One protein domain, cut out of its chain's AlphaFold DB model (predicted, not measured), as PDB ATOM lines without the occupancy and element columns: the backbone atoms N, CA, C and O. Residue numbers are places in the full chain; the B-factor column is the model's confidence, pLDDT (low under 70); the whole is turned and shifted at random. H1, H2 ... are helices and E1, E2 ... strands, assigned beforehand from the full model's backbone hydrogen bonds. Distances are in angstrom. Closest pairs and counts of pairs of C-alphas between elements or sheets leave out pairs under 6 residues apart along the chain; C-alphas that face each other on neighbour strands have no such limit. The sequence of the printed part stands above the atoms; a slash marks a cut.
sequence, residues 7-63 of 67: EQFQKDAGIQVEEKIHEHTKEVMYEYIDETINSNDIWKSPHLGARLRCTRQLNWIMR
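AT A GLANCE: This is residues 7 to 63 of the 67 residues of an uncharacterized protein of Bacillus sp. (UniProt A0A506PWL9). Two helices, H1 and H2, cross about perpendicular at one end of this elongated model, and a small three-stranded sheet lies toward the other, with H2 off the sheet. The printed part has 57 residues, in the order H1 E1 E2 E3 H2, of mixed class. The sheet E1 - E2 - E3 is an antiparallel meander, each strand the neighbour of the one before. The whole is only just compact, close to loose, with a radius of gyration of the C-alphas of 11.9 A and spans of 37 by 23 by 19 A.

HOW THE PARTS SIT: H1, residues 7 to 12, only grazes the sheet, with residues 7 to 11. E1, residues 17 to 21, and E2, residues 28 to 32, form a hairpin at 152 degrees; N 18 and O 31 are 2.9 A apart, within hydrogen-bond range. E2 and E3, residues 36 to 38, form another, with N 30 and O 37 at 2.8 A. H2, residues 48 to 61, touches H1 at 85 degrees; the closest C-alphas, of Phe 9 and Cys 54, are 5.9 A apart. In both helices every O i to N i+4 pair is within range.

IN THESE COORDINATES: C-alpha 7 begins H1 at (195.686, 142.076, 187.415). E1 spans 13.4 A, E2 13.2 A and H2 19.9 A, ending with C-alpha 61 at (205.563, 134.419, 179.326).

THE WHOLE: The farthest C-alphas, of His 24 and Arg 63, are 37.4 A apart. The printed part has no cut and no long link. Residues 61 to 63 have pLDDT under 70.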
ATOM      1  N   GLU A   7     195.885 140.799 186.735       72.62
ATOM      2  CA  GLU A   7     195.686 142.076 187.415       72.62
ATOM      3  C   GLU A   7     197.032 142.767 187.644       72.62
ATOM      4  O   GLU A   7     197.154 143.977 187.463       72.62
ATOM      5  N   GLN A   8     198.076 141.997 187.963       72.25
ATOM      6  CA  GLN A   8     199.428 142.522 188.126       72.25
ATOM      7  C   GLN A   8     199.992 143.058 186.802       72.25
ATOM      8  O   GLN A   8     200.622 144.111 186.791       72.25
ATOM      9  N   PHE A   9     199.721 142.388 185.676       73.50
ATOM     10  CA  PHE A   9     200.110 142.889 184.350       73.50
ATOM     11  C   PHE A   9     199.362 144.161 183.957       73.50
ATOM     12  O   PHE A   9     199.955 145.060 183.367       73.50
ATOM     13  N   GLN A  10     198.076 144.256 184.301       75.25
ATOM     14  CA  GLN A  10     197.303 145.476 184.080       75.25
ATOM     15  C   GLN A  10     197.883 146.641 184.898       75.25
ATOM     16  O   GLN A  10     198.144 147.703 184.332       75.25
ATOM     17  N   LYS A  11     198.207 146.417 186.179       76.50
ATOM     18  CA  LYS A  11     198.864 147.421 187.036       76.50
ATOM     19  C   LYS A  11     200.228 147.857 186.497       76.50
ATOM     20  O   LYS A  11     200.492 149.054 186.436       76.50
ATOM     21  N   ASP A  12     201.065 146.918 186.054       74.56
ATOM     22  CA  ASP A  12     202.373 147.218 185.449       74.56
ATOM     23  C   ASP A  12     202.241 148.042 184.151       74.56
ATOM     24  O   ASP A  12     203.118 148.840 183.825       74.56
ATOM     25  N   ALA A  13     201.132 147.883 183.423       71.19
ATOM     26  CA  ALA A  13     200.792 148.681 182.246       71.19
ATOM     27  C   ALA A  13     200.160 150.049 182.588       71.19
ATOM     28  O   ALA A  13     199.708 150.752 181.684       71.19
ATOM     29  N   GLY A  14     200.112 150.426 183.871       75.25
ATOM     30  CA  GLY A  14     199.514 151.675 184.350       75.25
ATOM     31  C   GLY A  14     197.985 151.655 184.413       75.25
ATOM     32  O   GLY A  14     197.369 152.701 184.603       75.25
ATOM     33  N   ILE A  15     197.361 150.486 184.257       78.06
ATOM     34  CA  ILE A  15     195.909 150.317 184.299       78.06
ATOM     35  C   ILE A  15     195.525 149.968 185.734       78.06
ATOM     36  O   ILE A  15     195.779 148.859 186.214       78.06
ATOM     37  N   GLN A  16     194.922 150.923 186.437       80.69
ATOM     38  CA  GLN A  16     194.350 150.664 187.754       80.69
ATOM     39  C   GLN A  16     193.019 149.941 187.572       80.69
ATOM     40  O   GLN A  16     192.086 150.491 186.993       80.69
ATOM     41  N   VAL A  17     192.973 148.693 188.033       81.06
ATOM     42  CA  VAL A  17     191.772 147.863 188.025       81.06
ATOM     43  C   VAL A  17     191.639 147.141 189.361       81.06
ATOM     44  O   VAL A  17     192.617 146.581 189.871       81.06
ATOM     45  N   GLU A  18     190.432 147.153 189.913       84.56
ATOM     46  CA  GLU A  18     190.031 146.329 191.051       84.56
ATOM     47  C   GLU A  18     188.980 145.312 190.614       84.56
ATOM     48  O   GLU A  18     188.072 145.622 189.844       84.56
ATOM     49  N   GLU A  19     189.107 144.081 191.099       83.38
ATOM     50  CA  GLU A  19     188.095 143.046 190.916       83.38
ATOM     51  C   GLU A  19     187.200 143.001 192.154       83.38
ATOM     52  O   GLU A  19     187.691 142.919 193.283       83.38
ATOM     53  N   LYS A  20     185.884 143.046 191.946       87.25
ATOM     54  CA  LYS A  20     184.883 142.933 193.008       87.25
ATOM     55  C   LYS A  20     183.817 141.928 192.618       87.25
ATOM     56  O   LYS A  20     183.433 141.826 191.458       87.25
ATOM     57  N   ILE A  21     183.298 141.207 193.606       86.38
ATOM     58  CA  ILE A  21     182.143 140.330 193.414       86.38
ATOM     59  C   ILE A  21     180.901 141.119 193.806       86.38
ATOM     60  O   ILE A  21     180.764 141.539 194.954       86.38
ATOM     61  N   HIS A  22     179.986 141.313 192.862       86.06
ATOM     62  CA  HIS A  22     178.722 141.976 193.138       86.06
ATOM     63  C   HIS A  22     177.857 141.084 194.040       86.06
ATOM     64  O   HIS A  22     177.515 139.953 193.686       86.06
ATOM     65  N   GLU A  23     177.507 141.567 195.234       81.94
ATOM     66  CA  GLU A  23     176.970 140.716 196.305       81.94
ATOM     67  C   GLU A  23     175.652 140.018 195.945       81.94
ATOM     68  O   GLU A  23     175.421 138.883 196.383       81.94
ATOM     69  N   HIS A  24     174.810 140.689 195.154       82.94
ATOM     70  CA  HIS A  24     173.464 140.236 194.798       82.94
ATOM     71  C   HIS A  24     173.439 139.347 193.556       82.94
ATOM     72  O   HIS A  24     172.743 138.336 193.545       82.94
ATOM     73  N   THR A  25     174.203 139.699 192.521       84.31
ATOM     74  CA  THR A  25     174.227 138.930 191.264       84.31
ATOM     75  C   THR A  25     175.296 137.838 191.266       84.31
ATOM     76  O   THR A  25     175.258 136.954 190.419       84.31
ATOM     77  N   LYS A  26     176.222 137.862 192.240       86.12
ATOM     78  CA  LYS A  26     177.418 137.000 192.311       86.12
ATOM     79  C   LYS A  26     178.332 137.123 191.091       86.12
ATOM     80  O   LYS A  26     179.166 136.255 190.854       86.12
ATOM     81  N   GLU A  27     178.191 138.201 190.334       86.06
ATOM     82  CA  GLU A  27     178.982 138.441 189.137       86.06
ATOM     83  C   GLU A  27     180.298 139.126 189.481       86.06
ATOM     84  O   GLU A  27     180.380 139.945 190.400       86.06
ATOM     85  N   VAL A  28     181.327 138.796 188.707       85.38
ATOM     86  CA  VAL A  28     182.624 139.459 188.787       85.38
ATOM     87  C   VAL A  28     182.543 140.783 188.035       85.38
ATOM     88  O   VAL A  28     182.227 140.821 186.842       85.38
ATOM     89  N   MET A  29     182.850 141.862 188.742       87.50
ATOM     90  CA  MET A  29     182.903 143.230 188.247       87.50
ATOM     91  C   MET A  29     184.347 143.717 188.272       87.50
ATOM     92  O   MET A  29     185.091 143.455 189.216       87.50
ATOM     93  N   TYR A  30     184.727 144.458 187.240       84.38
ATOM     94  CA  TYR A  30     186.006 145.144 187.161       84.38
ATOM     95  C   TYR A  30     185.767 146.644 187.271       84.38
ATOM     96  O   TYR A  30     185.061 147.221 186.442       84.38
ATOM     97  N   GLU A  31     186.354 147.261 188.287       86.25
ATOM     98  CA  GLU A  31     186.352 148.707 188.481       86.25
ATOM     99  C   GLU A  31     187.665 149.296 187.972       86.25
ATOM    100  O   GLU A  31     188.739 149.034 188.509       86.25
ATOM    101  N   TYR A  32     187.556 150.090 186.917       82.44
ATOM    102  CA  TYR A  32     188.577 150.986 186.398       82.44
ATOM    103  C   TYR A  32     188.348 152.403 186.942       82.44
ATOM    104  O   TYR A  32     187.291 152.711 187.487       82.44
ATOM    105  N   ILE A  33     189.328 153.293 186.757       82.88
ATOM    106  CA  ILE A  33     189.230 154.709 187.168       82.88
ATOM    107  C   ILE A  33     187.989 155.414 186.590       82.88
ATOM    108  O   ILE A  33     187.419 156.289 187.237       82.88
ATOM    109  N   ASP A  34     187.600 155.065 185.369       83.81
ATOM    110  CA  ASP A  34     186.578 155.741 184.566       83.81
ATOM    111  C   ASP A  34     185.379 154.846 184.215       83.81
ATOM    112  O   ASP A  34     184.413 155.319 183.619       83.81
ATOM    113  N   GLU A  35     185.413 153.563 184.582       83.88
ATOM    114  CA  GLU A  35     184.405 152.582 184.186       83.88
ATOM    115  C   GLU A  35     184.246 151.480 185.235       83.88
ATOM    116  O   GLU A  35     185.212 151.002 185.817       83.88
ATOM    117  N   THR A  36     183.021 151.000 185.432       86.50
ATOM    118  CA  THR A  36     182.763 149.722 186.104       86.50
ATOM    119  C   THR A  36     182.061 148.797 185.127       86.50
ATOM    120  O   THR A  36     180.989 149.135 184.625       86.50
ATOM    121  N   ILE A  37     182.653 147.636 184.846       87.94
ATOM    122  CA  ILE A  37     182.125 146.704 183.850       87.94
ATOM    123  C   ILE A  37     182.057 145.280 184.385       87.94
ATOM    124  O   ILE A  37     182.964 144.793 185.062       87.94
ATOM    125  N   ASN A  38     180.972 144.591 184.052       86.00
ATOM    126  CA  ASN A  38     180.823 143.172 184.332       86.00
ATOM    127  C   ASN A  38     181.784 142.359 183.452       86.00
ATOM    128  O   ASN A  38     181.978 142.654 182.273       86.00
ATOM    129  N   SER A  39     182.355 141.298 184.012       81.00
ATOM    130  CA  SER A  39     183.125 140.290 183.279       81.00
ATOM    131  C   SER A  39     182.434 139.751 182.016       81.00
ATOM    132  O   SER A  39     183.119 139.474 181.034       81.00
ATOM    133  N   ASN A  40     181.103 139.671 181.994       83.06
ATOM    134  CA  ASN A  40     180.329 139.246 180.823       83.06
ATOM    135  C   ASN A  40     180.345 140.286 179.688       83.06
ATOM    136  O   ASN A  40     180.366 139.929 178.510       83.06
ATOM    137  N   ASP A  41     180.377 141.575 180.033       83.88
ATOM    138  CA  ASP A  41     180.343 142.692 179.082       83.88
ATOM    139  C   ASP A  41     181.727 143.254 178.756       83.88
ATOM    140  O   ASP A  41     181.852 144.177 177.958       83.88
ATOM    141  N   ILE A  42     182.776 142.660 179.314       75.50
ATOM    142  CA  ILE A  42     184.183 143.058 179.201       75.50
ATOM    143  C   ILE A  42     184.651 143.404 177.778       75.50
ATOM    144  O   ILE A  42     185.518 144.257 177.592       75.50
ATOM    145  N   TRP A  43     184.056 142.775 176.761       77.62
ATOM    146  CA  TRP A  43     184.334 143.004 175.341       77.62
ATOM    147  C   TRP A  43     183.868 144.371 174.824       77.62
ATOM    148  O   TRP A  43     184.253 144.783 173.735       77.62
ATOM    149  N   LYS A  44     183.028 145.072 175.583       82.00
ATOM    150  CA  LYS A  44     182.539 146.417 175.268       82.00
ATOM    151  C   LYS A  44     183.387 147.510 175.919       82.00
ATOM    152  O   LYS A  44     183.215 148.674 175.571       82.00
ATOM    153  N   SER A  45     184.296 147.145 176.829       80.81
ATOM    154  CA  SER A  45     185.104 148.121 177.558       80.81
ATOM    155  C   SER A  45     186.081 148.848 176.621       80.81
ATOM    156  O   SER A  45     186.782 148.189 175.840       80.81
ATOM    157  N   PRO A  46     186.238 150.179 176.736       79.31
ATOM    158  CA  PRO A  46     187.335 150.915 176.108       79.31
ATOM    159  C   PRO A  46     188.723 150.375 176.500       79.31
ATOM    160  O   PRO A  46     189.669 150.471 175.713       79.31
ATOM    161  N   HIS A  47     188.851 149.725 177.662       77.12
ATOM    162  CA  HIS A  47     190.099 149.112 178.133       77.12
ATOM    163  C   HIS A  47     190.387 147.737 177.515       77.12
ATOM    164  O   HIS A  47     191.460 147.166 177.751       77.12
ATOM    165  N   LEU A  48     189.491 147.199 176.674       77.38
ATOM    166  CA  LEU A  48     189.639 145.878 176.053       77.38
ATOM    167  C   LEU A  48     190.974 145.728 175.314       77.38
ATOM    168  O   LEU A  48     191.662 144.715 175.458       77.38
ATOM    169  N   GLY A  49     191.370 146.736 174.536       76.19
ATOM    170  CA  GLY A  49     192.623 146.693 173.778       76.19
ATOM    171  C   GLY A  49     193.853 146.566 174.680       76.19
ATOM    172  O   GLY A  49     194.806 145.859 174.351       76.19
ATOM    173  N   ALA A  50     193.824 147.211 175.845       73.50
ATOM    174  CA  ALA A  50     194.898 147.140 176.824       73.50
ATOM    175  C   ALA A  50     194.910 145.786 177.556       73.50
ATOM    176  O   ALA A  50     195.978 145.184 177.711       73.50
ATOM    177  N   ARG A  51     193.732 145.234 177.875       73.81
ATOM    178  CA  ARG A  51     193.580 143.871 178.406       73.81
ATOM    179  C   ARG A  51     194.112 142.808 177.453       73.81
ATOM    180  O   ARG A  51     194.934 141.996 177.860       73.81
ATOM    181  N   LEU A  52     193.731 142.850 176.175       77.38
ATOM    182  CA  LEU A  52     194.203 141.891 175.169       77.38
ATOM    183  C   LEU A  52     195.729 141.914 175.011       77.38
ATOM    184  O   LEU A  52     196.343 140.865 174.802       77.38
ATOM    185  N   ARG A  53     196.360 143.090 175.143       76.06
ATOM    186  CA  ARG A  53     197.826 143.207 175.180       76.06
ATOM    187  C   ARG A  53     198.416 142.515 176.409       76.06
ATOM    188  O   ARG A  53     199.333 141.714 176.242       76.06
ATOM    189  N   CYS A  54     197.857 142.748 177.595       75.00
ATOM    190  CA  CYS A  54     198.294 142.093 178.832       75.00
ATOM    191  C   CYS A  54     198.128 140.564 178.750       75.00
ATOM    192  O   CYS A  54     199.059 139.823 179.054       75.00
ATOM    193  N   THR A  55     196.989 140.070 178.248       73.88
ATOM    194  CA  THR A  55     196.739 138.631 178.052       73.88
ATOM    195  C   THR A  55     197.718 138.015 177.053       73.88
ATOM    196  O   THR A  55     198.213 136.910 177.265       73.88
ATOM    197  N   ARG A  56     198.049 138.722 175.964       75.38
ATOM    198  CA  ARG A  56     199.073 138.272 175.007       75.38
ATOM    199  C   ARG A  56     200.461 138.190 175.639       75.38
ATOM    200  O   ARG A  56     201.166 137.218 175.384       75.38
ATOM    201  N   GLN A  57     200.843 139.175 176.451       70.75
ATOM    202  CA  GLN A  57     202.120 139.166 177.172       70.75
ATOM    203  C   GLN A  57     202.190 138.017 178.180       70.75
ATOM    204  O   GLN A  57     203.186 137.302 178.220       70.75
ATOM    205  N   LEU A  58     201.109 137.773 178.921       70.00
ATOM    206  CA  LEU A  58     200.979 136.609 179.796       70.00
ATOM    207  C   LEU A  58     201.131 135.300 179.044       70.00
ATOM    208  O   LEU A  58     201.958 134.485 179.429       70.00
ATOM    209  N   ASN A  59     200.392 135.111 177.952       71.94
ATOM    210  CA  ASN A  59     200.480 133.900 177.136       71.94
ATOM    211  C   ASN A  59     201.876 133.701 176.532       71.94
ATOM    212  O   ASN A  59     202.295 132.567 176.318       71.94
ATOM    213  N   TRP A  60     202.604 134.785 176.253       73.00
ATOM    214  CA  TRP A  60     203.993 134.716 175.813       73.00
ATOM    215  C   TRP A  60     204.936 134.268 176.935       73.00
ATOM    216  O   TRP A  60     205.796 133.428 176.702       73.00
ATOM    217  N   ILE A  61     204.757 134.786 178.150       69.44
ATOM    218  CA  ILE A  61     205.563 134.419 179.326       69.44
ATOM    219  C   ILE A  61     205.229 133.001 179.813       69.44
ATOM    220  O   ILE A  61     206.102 132.288 180.295       69.44
ATOM    221  N   MET A  62     203.969 132.595 179.667       68.00
ATOM    222  CA  MET A  62     203.442 131.277 180.025       68.00
ATOM    223  C   MET A  62     203.653 130.222 178.950       68.00
ATOM    224  O   MET A  62     203.345 129.052 179.183       68.00
ATOM    225  N   ARG A  63     204.129 130.606 177.759       68.81
ATOM    226  CA  ARG A  63     204.424 129.627 176.722       68.81
ATOM    227  C   ARG A  63     205.486 128.683 177.280       68.81
ATOM    228  O   ARG A  63     206.556 129.166 177.650       68.81
TER     229      ARG A  63